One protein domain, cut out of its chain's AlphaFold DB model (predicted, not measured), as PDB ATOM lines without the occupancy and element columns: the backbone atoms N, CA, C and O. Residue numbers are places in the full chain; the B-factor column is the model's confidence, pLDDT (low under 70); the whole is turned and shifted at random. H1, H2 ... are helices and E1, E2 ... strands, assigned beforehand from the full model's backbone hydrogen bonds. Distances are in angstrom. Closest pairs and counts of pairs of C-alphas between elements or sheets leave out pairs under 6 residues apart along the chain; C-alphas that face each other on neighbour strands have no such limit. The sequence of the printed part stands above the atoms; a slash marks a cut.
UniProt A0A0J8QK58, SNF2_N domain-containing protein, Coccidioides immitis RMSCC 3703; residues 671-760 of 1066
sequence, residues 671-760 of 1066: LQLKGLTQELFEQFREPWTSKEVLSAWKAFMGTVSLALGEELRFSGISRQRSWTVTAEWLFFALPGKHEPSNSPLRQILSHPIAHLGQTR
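Overview. This is residues 671 to 760 of the 1066 residues of the protein "SNF2_N domain-containing protein" of Coccidioides immitis RMSCC 3703 (UniProt A0A0J8QK58). With little regular structure, mostly loops, the model is built on one long helix, H2, with the short helices H1 near it and H3 packed on it from different sides; the loop residues 718 to 724 stick out. The 90 printed residues hold H1, H2, E1 and H3 in that order, 30 residues in named elements, mostly helix. The whole is loose, radius of gyration of the C-alphas 15.3 A, spanning 45 by 31 by 25 A.

Arrangement. H2, residues 691 to 707, touches H3, residues 744 to 748, with residues 696 to 700 alone; the closest C-alphas, Phe 700 and Leu 745, are 6.4 A apart. H1, residues 678 to 682, is close to H2 but not clearly touching: the closest C-alphas, Gln 678 and Ser 705, are 6.3 A apart. H1 and H3 are apart. E1, residues 711 to 713, pairs with no named strand; residues 671 to 672 pair antiparallel with its residues 711 to 712. Every O i to N i+4 pair is within hydrogen-bond range in H1 and H3, 11 of 13 in H2.

Along the chain. H2 measures 24.9 A, from C-alpha 691 at (-41.395, -44.763, -27.356) to C-alpha 707 at (-37.152, -20.337, -30.013).

Size, cuts and confidence. The printed part has no cut. The link E1 to H3 is long, 30 residues. Low confidence includes residues 711 to 731 and 754 to 760.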
ATOM      1  N   LEU A 671     -37.761  -7.549 -27.380       65.50
ATOM      2  CA  LEU A 671     -37.479  -8.242 -26.123       65.50
ATOM      3  C   LEU A 671     -36.660  -9.505 -26.417       65.50
ATOM      4  O   LEU A 671     -36.996 -10.252 -27.329       65.50
ATOM      5  N   GLN A 672     -35.620  -9.777 -25.631       65.50
ATOM      6  CA  GLN A 672     -34.900 -11.052 -25.671       65.50
ATOM      7  C   GLN A 672     -34.936 -11.676 -24.277       65.50
ATOM      8  O   GLN A 672     -34.522 -11.049 -23.301       65.50
ATOM      9  N   LEU A 673     -35.437 -12.906 -24.179       65.31
ATOM     10  CA  LEU A 673     -35.493 -13.644 -22.920       65.31
ATOM     11  C   LEU A 673     -34.134 -14.307 -22.654       65.31
ATOM     12  O   LEU A 673     -33.663 -15.112 -23.455       65.31
ATOM     13  N   LYS A 674     -33.509 -13.974 -21.521       64.94
ATOM     14  CA  LYS A 674     -32.266 -14.596 -21.037       64.94
ATOM     15  C   LYS A 674     -32.578 -15.508 -19.848       64.94
ATOM     16  O   LYS A 674     -33.450 -15.190 -19.048       64.94
ATOM     17  N   GLY A 675     -31.861 -16.627 -19.732       65.06
ATOM     18  CA  GLY A 675     -32.003 -17.585 -18.622       65.06
ATOM     19  C   GLY A 675     -32.947 -18.771 -18.872       65.06
ATOM     20  O   GLY A 675     -32.952 -19.700 -18.072       65.06
ATOM     21  N   LEU A 676     -33.689 -18.797 -19.985       70.31
ATOM     22  CA  LEU A 676     -34.359 -20.014 -20.458       70.31
ATOM     23  C   LEU A 676     -33.356 -20.849 -21.268       70.31
ATOM     24  O   LEU A 676     -32.930 -20.418 -22.338       70.31
ATOM     25  N   THR A 677     -32.973 -22.021 -20.761       79.44
ATOM     26  CA  THR A 677     -32.015 -22.933 -21.413       79.44
ATOM     27  C   THR A 677     -32.608 -24.334 -21.580       79.44
ATOM     28  O   THR A 677     -33.613 -24.671 -20.951       79.44
ATOM     29  N   GLN A 678     -32.005 -25.169 -22.428       80.38
ATOM     30  CA  GLN A 678     -32.515 -26.517 -22.706       80.38
ATOM     31  C   GLN A 678     -32.469 -27.430 -21.463       80.38
ATOM     32  O   GLN A 678     -33.354 -28.262 -21.264       80.38
ATOM     33  N   GLU A 679     -31.485 -27.227 -20.588       81.38
ATOM     34  CA  GLU A 679     -31.282 -27.962 -19.335       81.38
ATOM     35  C   GLU A 679     -32.371 -27.660 -18.295       81.38
ATOM     36  O   GLU A 679     -32.627 -28.485 -17.419       81.38
ATOM     37  N   LEU A 680     -33.027 -26.496 -18.381       79.94
ATOM     38  CA  LEU A 680     -34.164 -26.149 -17.525       79.94
ATOM     39  C   LEU A 680     -35.395 -26.995 -17.870       79.94
ATOM     40  O   LEU A 680     -36.101 -27.452 -16.978       79.94
ATOM     41  N   PHE A 681     -35.637 -27.242 -19.160       80.12
ATOM     42  CA  PHE A 681     -36.764 -28.060 -19.611       80.12
ATOM     43  C   PHE A 681     -36.550 -29.554 -19.334       80.12
ATOM     44  O   PHE A 681     -37.486 -30.238 -18.928       80.12
ATOM     45  N   GLU A 682     -35.320 -30.056 -19.479       80.75
ATOM     46  CA  GLU A 682     -34.988 -31.464 -19.205       80.75
ATOM     47  C   GLU A 682     -35.158 -31.843 -17.713       80.75
ATOM     48  O   GLU A 682     -35.315 -33.017 -17.398       80.75
ATOM     49  N   GLN A 683     -35.230 -30.872 -16.789       79.44
ATOM     50  CA  GLN A 683     -35.582 -31.116 -15.376       79.44
ATOM     51  C   GLN A 683     -37.049 -31.527 -15.166       79.44
ATOM     52  O   GLN A 683     -37.357 -32.186 -14.177       79.44
ATOM     53  N   PHE A 684     -37.951 -31.187 -16.094       76.94
ATOM     54  CA  PHE A 684     -39.361 -31.604 -16.055       76.94
ATOM     55  C   PHE A 684     -39.601 -32.965 -16.731       76.94
ATOM     56  O   PHE A 684     -40.746 -33.379 -16.917       76.94
ATOM     57  N   ARG A 685     -38.531 -33.669 -17.122       77.12
ATOM     58  CA  ARG A 685     -38.610 -34.973 -17.773       77.12
ATOM     59  C   ARG A 685     -38.787 -36.100 -16.754       77.12
ATOM     60  O   ARG A 685     -37.856 -36.483 -16.050       77.12
ATOM     61  N   GLU A 686     -39.970 -36.697 -16.748       74.88
ATOM     62  CA  GLU A 686     -40.246 -37.930 -16.009       74.88
ATOM     63  C   GLU A 686     -39.665 -39.177 -16.721       74.88
ATOM     64  O   GLU A 686     -39.380 -39.147 -17.927       74.88
ATOM     65  N   PRO A 687     -39.499 -40.315 -16.014       74.25
ATOM     66  CA  PRO A 687     -38.953 -41.556 -16.575       74.25
ATOM     67  C   PRO A 687     -39.963 -42.324 -17.459       74.25
ATOM     68  O   PRO A 687     -40.343 -43.459 -17.164       74.25
ATOM     69  N   TRP A 688     -40.403 -41.722 -18.567       77.31
ATOM     70  CA  TRP A 688     -41.346 -42.342 -19.507       77.31
ATOM     71  C   TRP A 688     -40.745 -43.549 -20.245       77.31
ATOM     72  O   TRP A 688     -39.662 -43.470 -20.826       77.31
ATOM     73  N   THR A 689     -41.503 -44.646 -20.303       68.56
ATOM     74  CA  THR A 689     -41.135 -45.886 -21.011       68.56
ATOM     75  C   THR A 689     -41.740 -46.004 -22.417       68.56
ATOM     76  O   THR A 689     -41.256 -46.797 -23.224       68.56
ATOM     77  N   SER A 690     -42.772 -45.214 -22.746       78.88
ATOM     78  CA  SER A 690     -43.364 -45.179 -24.092       78.88
ATOM     79  C   SER A 690     -42.412 -44.537 -25.104       78.88
ATOM     80  O   SER A 690     -41.945 -43.406 -24.937       78.88
ATOM     81  N   LYS A 691     -42.184 -45.244 -26.214       79.62
ATOM     82  CA  LYS A 691     -41.395 -44.763 -27.356       79.62
ATOM     83  C   LYS A 691     -42.041 -43.543 -28.020       79.62
ATOM     84  O   LYS A 691     -41.343 -42.668 -28.526       79.62
ATOM     85  N   GLU A 692     -43.366 -43.482 -28.000       73.06
ATOM     86  CA  GLU A 692     -44.190 -42.421 -28.568       73.06
ATOM     87  C   GLU A 692     -44.036 -41.132 -27.753       73.06
ATOM     88  O   GLU A 692     -43.763 -40.081 -28.330       73.06
ATOM     89  N   VAL A 693     -44.101 -41.222 -26.417       76.00
ATOM     90  CA  VAL A 693     -43.869 -40.083 -25.510       76.00
ATOM     91  C   VAL A 693     -42.424 -39.583 -25.615       76.00
ATOM     92  O   VAL A 693     -42.204 -38.383 -25.767       76.00
ATOM     93  N   LEU A 694     -41.434 -40.482 -25.647       80.38
ATOM     94  CA  LEU A 694     -40.024 -40.112 -25.853       80.38
ATOM     95  C   LEU A 694     -39.784 -39.433 -27.217       80.38
ATOM     96  O   LEU A 694     -38.991 -38.495 -27.316       80.38
ATOM     97  N   SER A 695     -40.485 -39.869 -28.269       80.75
ATOM     98  CA  SER A 695     -40.430 -39.227 -29.588       80.75
ATOM     99  C   SER A 695     -41.115 -37.856 -29.594       80.75
ATOM    100  O   SER A 695     -40.608 -36.931 -30.229       80.75
ATOM    101  N   ALA A 696     -42.236 -37.707 -28.880       79.44
ATOM    102  CA  ALA A 696     -42.937 -36.435 -28.728       79.44
ATOM    103  C   ALA A 696     -42.093 -35.418 -27.942       79.44
ATOM    104  O   ALA A 696     -41.953 -34.285 -28.396       79.44
ATOM    105  N   TRP A 697     -41.448 -35.833 -26.842       82.75
ATOM    106  CA  TRP A 697     -40.504 -34.997 -26.087       82.75
ATOM    107  C   TRP A 697     -39.359 -34.500 -26.972       82.75
ATOM    108  O   TRP A 697     -39.073 -33.307 -27.003       82.75
ATOM    109  N   LYS A 698     -38.748 -35.387 -27.770       86.06
ATOM    110  CA  LYS A 698     -37.663 -35.000 -28.684       86.06
ATOM    111  C   LYS A 698     -38.117 -33.987 -29.747       86.06
ATOM    112  O   LYS A 698     -37.357 -33.076 -30.066       86.06
ATOM    113  N   ALA A 699     -39.330 -34.127 -30.285       84.06
ATOM    114  CA  ALA A 699     -39.886 -33.192 -31.266       84.06
ATOM    115  C   ALA A 699     -40.283 -31.839 -30.638       84.06
ATOM    116  O   ALA A 699     -40.029 -30.785 -31.224       84.06
ATOM    117  N   PHE A 700     -40.840 -31.866 -29.423       86.62
ATOM    118  CA  PHE A 700     -41.114 -30.685 -28.606       86.62
ATOM    119  C   PHE A 700     -39.822 -29.918 -28.311       86.62
ATOM    120  O   PHE A 700     -39.692 -28.775 -28.741       86.62
ATOM    121  N   MET A 701     -38.829 -30.566 -27.698       86.38
ATOM    122  CA  MET A 701     -37.542 -29.948 -27.370       86.38
ATOM    123  C   MET A 701     -36.799 -29.437 -28.607       86.38
ATOM    124  O   MET A 701     -36.285 -28.324 -28.587       86.38
ATOM    125  N   GLY A 702     -36.822 -30.181 -29.718       86.75
ATOM    126  CA  GLY A 702     -36.261 -29.722 -30.994       86.75
ATOM    127  C   GLY A 702     -36.945 -28.476 -31.578       86.75
ATOM    128  O   GLY A 702     -36.325 -27.771 -32.366       86.75
ATOM    129  N   THR A 703     -38.187 -28.182 -31.181       87.00
ATOM    130  CA  THR A 703     -38.899 -26.948 -31.559       87.00
ATOM    131  C   THR A 703     -38.680 -25.833 -30.532       87.00
ATOM    132  O   THR A 703     -38.471 -24.684 -30.910       87.00
ATOM    133  N   VAL A 704     -38.674 -26.160 -29.234       84.38
ATOM    134  CA  VAL A 704     -38.418 -25.208 -28.139       84.38
ATOM    135  C   VAL A 704     -37.018 -24.610 -28.253       84.38
ATOM    136  O   VAL A 704     -36.895 -23.388 -28.260       84.38
ATOM    137  N   SER A 705     -35.978 -25.433 -28.424       84.81
ATOM    138  CA  SER A 705     -34.584 -24.967 -28.501       84.81
ATOM    139  C   SER A 705     -34.287 -24.050 -29.695       84.81
ATOM    140  O   SER A 705     -33.277 -23.358 -29.664       84.81
ATOM    141  N   LEU A 706     -35.150 -24.004 -30.719       82.44
ATOM    142  CA  LEU A 706     -35.049 -23.023 -31.811       82.44
ATOM    143  C   LEU A 706     -35.600 -21.643 -31.421       82.44
ATOM    144  O   LEU A 706     -35.114 -20.643 -31.931       82.44
ATOM    145  N   ALA A 707     -36.584 -21.587 -30.519       77.94
ATOM    146  CA  ALA A 707     -37.152 -20.337 -30.013       77.94
ATOM    147  C   ALA A 707     -36.345 -19.750 -28.834       77.94
ATOM    148  O   ALA A 707     -36.433 -18.553 -28.547       77.94
ATOM    149  N   LEU A 708     -35.565 -20.574 -28.119       78.44
ATOM    150  CA  LEU A 708     -34.744 -20.119 -26.992       78.44
ATOM    151  C   LEU A 708     -33.678 -19.110 -27.453       78.44
ATOM    152  O   LEU A 708     -32.752 -19.446 -28.185       78.44
ATOM    153  N   GLY A 709     -33.795 -17.870 -26.972       68.44
ATOM    154  CA  GLY A 709     -32.853 -16.783 -27.252       68.44
ATOM    155  C   GLY A 709     -33.190 -15.901 -28.463       68.44
ATOM    156  O   GLY A 709     -32.448 -14.949 -28.715       68.44
ATOM    157  N   GLU A 710     -34.290 -16.150 -29.185       71.19
ATOM    158  CA  GLU A 710     -34.722 -15.286 -30.296       71.19
ATOM    159  C   GLU A 710     -35.105 -13.855 -29.849       71.19
ATOM    160  O   GLU A 710     -35.511 -13.607 -28.710       71.19
ATOM    161  N   GLU A 711     -34.997 -12.890 -30.774       69.88
ATOM    162  CA  GLU A 711     -35.480 -11.514 -30.582       69.88
ATOM    163  C   GLU A 711     -37.001 -11.461 -30.816       69.88
ATOM    164  O   GLU A 711     -37.473 -11.388 -31.954       69.88
ATOM    165  N   LEU A 712     -37.782 -11.448 -29.735       64.38
ATOM    166  CA  LEU A 712     -39.226 -11.236 -29.793       64.38
ATOM    167  C   LEU A 712     -39.516  -9.795 -30.224       64.38
ATOM    168  O   LEU A 712     -39.022  -8.832 -29.632       64.38
ATOM    169  N   ARG A 713     -40.349  -9.636 -31.255       62.38
ATOM    170  CA  ARG A 713     -40.731  -8.335 -31.823       62.38
ATOM    171  C   ARG A 713     -42.186  -8.020 -31.521       62.38
ATOM    172  O   ARG A 713     -43.060  -8.864 -31.716       62.38
ATOM    173  N   PHE A 714     -42.454  -6.782 -31.115       61.88
ATOM    174  CA  PHE A 714     -43.818  -6.268 -31.013       61.88
ATOM    175  C   PHE A 714     -44.520  -6.362 -32.379       61.88
ATOM    176  O   PHE A 714     -44.022  -5.840 -33.377       61.88
ATOM    177  N   SER A 715     -45.678  -7.023 -32.418       56.91
ATOM    178  CA  SER A 715     -46.434  -7.299 -33.647       56.91
ATOM    179  C   SER A 715     -47.681  -6.422 -33.821       56.91
ATOM    180  O   SER A 715     -48.078  -6.148 -34.953       56.91
ATOM    181  N   GLY A 716     -48.288  -5.951 -32.728       62.50
ATOM    182  CA  GLY A 716     -49.488  -5.111 -32.736       62.50
ATOM    183  C   GLY A 716     -50.215  -5.111 -31.388       62.50
ATOM    184  O   GLY A 716     -49.799  -5.785 -30.449       62.50
ATOM    185  N   ILE A 717     -51.318  -4.361 -31.295       66.19
ATOM    186  CA  ILE A 717     -52.228  -4.347 -30.136       66.19
ATOM    187  C   ILE A 717     -53.658  -4.557 -30.649       66.19
ATOM    188  O   ILE A 717     -54.061  -3.928 -31.624       66.19
ATOM    189  N   SER A 718     -54.438  -5.407 -29.976       59.38
ATOM    190  CA  SER A 718     -55.859  -5.645 -30.277       59.38
ATOM    191  C   SER A 718     -56.741  -5.090 -29.155       59.38
ATOM    192  O   SER A 718     -56.663  -5.560 -28.018       59.38
ATOM    193  N   ARG A 719     -57.646  -4.159 -29.473       68.25
ATOM    194  CA  ARG A 719     -58.650  -3.640 -28.533       68.25
ATOM    195  C   ARG A 719     -59.895  -4.532 -28.510       68.25
ATOM    196  O   ARG A 719     -60.511  -4.796 -29.548       68.25
ATOM    197  N   GLN A 720     -60.323  -4.939 -27.317       64.56
ATOM    198  CA  GLN A 720     -61.552  -5.706 -27.091       64.56
ATOM    199  C   GLN A 720     -62.394  -5.059 -25.972       64.56
ATOM    200  O   GLN A 720     -62.236  -3.865 -25.701       64.56
ATOM    201  N   ARG A 721     -63.337  -5.799 -25.356       56.16
ATOM    202  CA  ARG A 721     -64.127  -5.281 -24.213       56.16
ATOM    203  C   ARG A 721     -63.207  -4.864 -23.055       56.16
ATOM    204  O   ARG A 721     -63.413  -3.803 -22.480       56.16
ATOM    205  N   SER A 722     -62.141  -5.624 -22.817       44.62
ATOM    206  CA  SER A 722     -60.921  -5.171 -22.145       44.62
ATOM    207  C   SER A 722     -59.847  -4.781 -23.176       44.62
ATOM    208  O   SER A 722     -59.878  -5.225 -24.327       44.62
ATOM    209  N   TRP A 723     -58.851  -3.994 -22.764       45.38
ATOM    210  CA  TRP A 723     -57.512  -4.169 -23.339       45.38
ATOM    211  C   TRP A 723     -56.839  -5.271 -22.534       45.38
ATOM    212  O   TRP A 723     -56.766  -5.177 -21.309       45.38
ATOM    213  N   THR A 724     -56.354  -6.313 -23.200       37.38
ATOM    214  CA  THR A 724     -55.593  -7.374 -22.538       37.38
ATOM    215  C   THR A 724     -54.160  -6.894 -22.325       37.38
ATOM    216  O   THR A 724     -53.273  -7.184 -23.118       37.38
ATOM    217  N   VAL A 725     -53.957  -6.110 -21.264       36.34
ATOM    218  CA  VAL A 725     -52.631  -5.779 -20.722       36.34
ATOM    219  C   VAL A 725     -52.405  -6.647 -19.486       36.34
ATOM    220  O   VAL A 725     -52.324  -6.169 -18.357       36.34
ATOM    221  N   THR A 726     -52.375  -7.960 -19.699       31.91
ATOM    222  CA  THR A 726     -51.833  -8.903 -18.722       31.91
ATOM    223  C   THR A 726     -50.316  -8.740 -18.696       31.91
ATOM    224  O   THR A 726     -49.670  -8.795 -19.738       31.91
ATOM    225  N   ALA A 727     -49.727  -8.586 -17.507       35.25
ATOM    226  CA  ALA A 727     -48.269  -8.661 -17.327       35.25
ATOM    227  C   ALA A 727     -47.725 -10.106 -17.444       35.25
ATOM    228  O   ALA A 727     -46.534 -10.349 -17.277       35.25
ATOM    229  N   GLU A 728     -48.607 -11.060 -17.742       40.34
ATOM    230  CA  GLU A 728     -48.305 -12.446 -18.067       40.34
ATOM    231  C   GLU A 728     -47.773 -12.536 -19.508       40.34
ATOM    232  O   GLU A 728     -48.527 -12.650 -20.477       40.34
ATOM    233  N   TRP A 729     -46.449 -12.449 -19.659       53.44
ATOM    234  CA  TRP A 729     -45.784 -12.633 -20.953       53.44
ATOM    235  C   TRP A 729     -45.766 -14.118 -21.318       53.44
ATOM    236  O   TRP A 729     -44.813 -14.829 -20.999       53.44
ATOM    237  N   LEU A 730     -46.830 -14.584 -21.972       61.81
ATOM    238  CA  LEU A 730     -46.932 -15.945 -22.496       61.81
ATOM    239  C   LEU A 730     -45.998 -16.137 -23.698       61.81
ATOM    240  O   LEU A 730     -46.219 -15.581 -24.775       61.81
ATOM    241  N   PHE A 731     -44.959 -16.950 -23.517       69.12
ATOM    242  CA  PHE A 731     -44.006 -17.311 -24.559       69.12
ATOM    243  C   PHE A 731     -44.403 -18.652 -25.187       69.12
ATOM    244  O   PHE A 731     -44.572 -19.646 -24.484       69.12
ATOM    245  N   PHE A 732     -44.551 -18.686 -26.512       79.44
ATOM    246  CA  PHE A 732     -44.940 -19.868 -27.287       79.44
ATOM    247  C   PHE A 732     -43.843 -20.204 -28.304       79.44
ATOM    248  O   PHE A 732     -43.421 -19.321 -29.050       79.44
ATOM    249  N   ALA A 733     -43.436 -21.473 -28.397       82.25
ATOM    250  CA  ALA A 733     -42.655 -21.957 -29.537       82.25
ATOM    251  C   ALA A 733     -43.606 -22.373 -30.669       82.25
ATOM    252  O   ALA A 733     -44.591 -23.074 -30.435       82.25
ATOM    253  N   LEU A 734     -43.334 -21.941 -31.903       82.94
ATOM    254  CA  LEU A 734     -44.229 -22.191 -33.033       82.94
ATOM    255  C   LEU A 734     -43.889 -23.517 -33.745       82.94
ATOM    256  O   LEU A 734     -42.750 -23.701 -34.173       82.94
ATOM    257  N   PRO A 735     -44.860 -24.431 -33.949       85.94
ATOM    258  CA  PRO A 735     -44.647 -25.663 -34.711       85.94
ATOM    259  C   PRO A 735     -44.303 -25.380 -36.181       85.94
ATOM    260  O   PRO A 735     -44.973 -24.583 -36.845       85.94
ATOM    261  N   GLY A 736     -43.305 -26.097 -36.704       83.25
ATOM    262  CA  GLY A 736     -42.737 -25.880 -38.038       83.25
ATOM    263  C   GLY A 736     -43.742 -25.930 -39.202       83.25
ATOM    264  O   GLY A 736     -44.807 -26.553 -39.130       83.25
ATOM    265  N   LYS A 737     -43.380 -25.295 -40.329       83.69
ATOM    266  CA  LYS A 737     -44.234 -25.153 -41.532       83.69
ATOM    267  C   LYS A 737     -44.732 -26.494 -42.099       83.69
ATOM    268  O   LYS A 737     -45.816 -26.549 -42.669       83.69
ATOM    269  N   HIS A 738     -43.970 -27.571 -41.909       87.19
ATOM    270  CA  HIS A 738     -44.279 -28.911 -42.420       87.19
ATOM    271  C   HIS A 738     -44.993 -29.834 -41.414       87.19
ATOM    272  O   HIS A 738     -45.247 -30.989 -41.741       87.19
ATOM    273  N   GLU A 739     -45.347 -29.350 -40.221       87.88
ATOM    274  CA  GLU A 739     -46.006 -30.175 -39.200       87.88
ATOM    275  C   GLU A 739     -47.517 -30.350 -39.504       87.88
ATOM    276  O   GLU A 739     -48.193 -29.337 -39.723       87.88
ATOM    277  N   PRO A 740     -48.093 -31.569 -39.506       88.94
ATOM    278  CA  PRO A 740     -49.525 -31.800 -39.752       88.94
ATOM    279  C   PRO A 740     -50.475 -31.053 -38.808       88.94
ATOM    280  O   PRO A 740     -50.154 -30.835 -37.638       88.94
ATOM    281  N   SER A 741     -51.676 -30.702 -39.279       84.88
ATOM    282  CA  SER A 741     -52.705 -30.037 -38.457       84.88
ATOM    283  C   SER A 741     -53.207 -30.890 -37.280       84.88
ATOM    284  O   SER A 741     -53.577 -30.329 -36.252       84.88
ATOM    285  N   ASN A 742     -53.218 -32.223 -37.397       81.88
ATOM    286  CA  ASN A 742     -53.573 -33.148 -36.311       81.88
ATOM    287  C   ASN A 742     -52.389 -33.571 -35.423       81.88
ATOM    288  O   ASN A 742     -52.595 -34.347 -34.494       81.88
ATOM    289  N   SER A 743     -51.165 -33.099 -35.679       82.75
ATOM    290  CA  SER A 743     -50.003 -33.551 -34.913       82.75
ATOM    291  C   SER A 743     -50.143 -33.244 -33.414       82.75
ATOM    292  O   SER A 743     -50.445 -32.095 -33.067       82.75
ATOM    293  N   PRO A 744     -49.842 -34.204 -32.511       78.31
ATOM    294  CA  PRO A 744     -49.712 -33.940 -31.079       78.31
ATOM    295  C   PRO A 744     -48.782 -32.760 -30.774       78.31
ATOM    296  O   PRO A 744     -49.066 -31.982 -29.867       78.31
ATOM    297  N   LEU A 745     -47.725 -32.551 -31.572       81.69
ATOM    298  CA  LEU A 745     -46.798 -31.430 -31.393       81.69
ATOM    299  C   LEU A 745     -47.503 -30.070 -31.522       81.69
ATOM    300  O   LEU A 745     -47.233 -29.171 -30.730       81.69
ATOM    301  N   ARG A 746     -48.458 -29.921 -32.455       81.75
ATOM    302  CA  ARG A 746     -49.257 -28.686 -32.584       81.75
ATOM    303  C   ARG A 746     -50.214 -28.465 -31.409       81.75
ATOM    304  O   ARG A 746     -50.586 -27.324 -31.167       81.75
ATOM    305  N   GLN A 747     -50.613 -29.526 -30.705       78.25
ATOM    306  CA  GLN A 747     -51.520 -29.452 -29.553       78.25
ATOM    307  C   GLN A 747     -50.775 -29.245 -28.231       78.25
ATOM    308  O   GLN A 747     -51.284 -28.589 -27.329       78.25
ATOM    309  N   ILE A 748     -49.538 -29.734 -28.127       76.19
ATOM    310  CA  ILE A 748     -48.620 -29.346 -27.054       76.19
ATOM    311  C   ILE A 748     -48.292 -27.852 -27.218       76.19
ATOM    312  O   ILE A 748     -48.586 -27.058 -26.330       76.19
ATOM    313  N   LEU A 749     -47.815 -27.445 -28.401       80.56
ATOM    314  CA  LEU A 749     -47.394 -26.068 -28.701       80.56
ATOM    315  C   LEU A 749     -48.536 -25.048 -28.899       80.56
ATOM    316  O   LEU A 749     -48.265 -23.879 -29.165       80.56
ATOM    317  N   SER A 750     -49.807 -25.436 -28.745       74.31
ATOM    318  CA  SER A 750     -50.894 -24.458 -28.558       74.31
ATOM    319  C   SER A 750     -50.944 -23.884 -27.137       74.31
ATOM    320  O   SER A 750     -51.732 -22.976 -26.877       74.31
ATOM    321  N   HIS A 751     -50.119 -24.405 -26.226       75.38
ATOM    322  CA  HIS A 751     -49.935 -23.916 -24.864       75.38
ATOM    323  C   HIS A 751     -48.596 -23.158 -24.749       75.38
ATOM    324  O   HIS A 751     -47.661 -23.449 -25.502       75.38
ATOM    325  N   PRO A 752     -48.484 -22.178 -23.836       71.69
ATOM    326  CA  PRO A 752     -47.237 -21.452 -23.610       71.69
ATOM    327  C   PRO A 752     -46.164 -22.377 -23.021       71.69
ATOM    328  O   PRO A 752     -46.444 -23.199 -22.151       71.69
ATOM    329  N   ILE A 753     -44.923 -22.214 -23.478       74.69
ATOM    330  CA  ILE A 753     -43.745 -22.957 -23.001       74.69
ATOM    331  C   ILE A 753     -43.047 -22.267 -21.822       74.69
ATOM    332  O   ILE A 753     -42.280 -22.899 -21.104       74.69
ATOM    333  N   ALA A 754     -43.312 -20.975 -21.616       67.19
ATOM    334  CA  ALA A 754     -42.949 -20.229 -20.418       67.19
ATOM    335  C   ALA A 754     -43.925 -19.060 -20.221       67.19
ATOM    336  O   ALA A 754     -44.553 -18.593 -21.175       67.19
ATOM    337  N   HIS A 755     -44.017 -18.553 -18.994       61.91
ATOM    338  CA  HIS A 755     -44.715 -17.310 -18.685       61.91
ATOM    339  C   HIS A 755     -43.873 -16.464 -17.724       61.91
ATOM    340  O   HIS A 755     -43.229 -17.001 -16.822       61.91
ATOM    341  N   LEU A 756     -43.867 -15.141 -17.898       47.56
ATOM    342  CA  LEU A 756     -43.288 -14.244 -16.894       47.56
ATOM    343  C   LEU A 756     -44.289 -14.044 -15.752       47.56
ATOM    344  O   LEU A 756     -45.443 -13.695 -15.996       47.56
ATOM    345  N   GLY A 757     -43.845 -14.230 -14.510       41.09
ATOM    346  CA  GLY A 757     -44.652 -13.957 -13.326       41.09
ATOM    347  C   GLY A 757     -43.794 -13.662 -12.100       41.09
ATOM    348  O   GLY A 757     -42.832 -14.374 -11.821       41.09
ATOM    349  N   GLN A 758     -44.170 -12.624 -11.355       33.28
ATOM    350  CA  GLN A 758     -43.868 -12.540  -9.927       33.28
ATOM    351  C   GLN A 758     -45.020 -13.162  -9.119       33.28
ATOM    352  O   GLN A 758     -46.027 -13.602  -9.675       33.28
ATOM    353  N   THR A 759     -44.834 -13.250  -7.803       31.31
ATOM    354  CA  THR A 759     -45.797 -13.790  -6.833       31.31
ATOM    355  C   THR A 759     -47.210 -13.224  -6.984       31.31
ATOM    356  O   THR A 759     -47.396 -12.088  -7.410       31.31
ATOM    357  N   ARG A 760     -48.211 -14.030  -6.594       31.77
ATOM    358  CA  ARG A 760     -49.649 -13.713  -6.669       31.77
ATOM    359  C   ARG A 760     -50.065 -12.545  -5.757       31.77
ATOM    360  O   ARG A 760     -50.742 -12.753  -4.755       31.77
TER     361      ARG A 760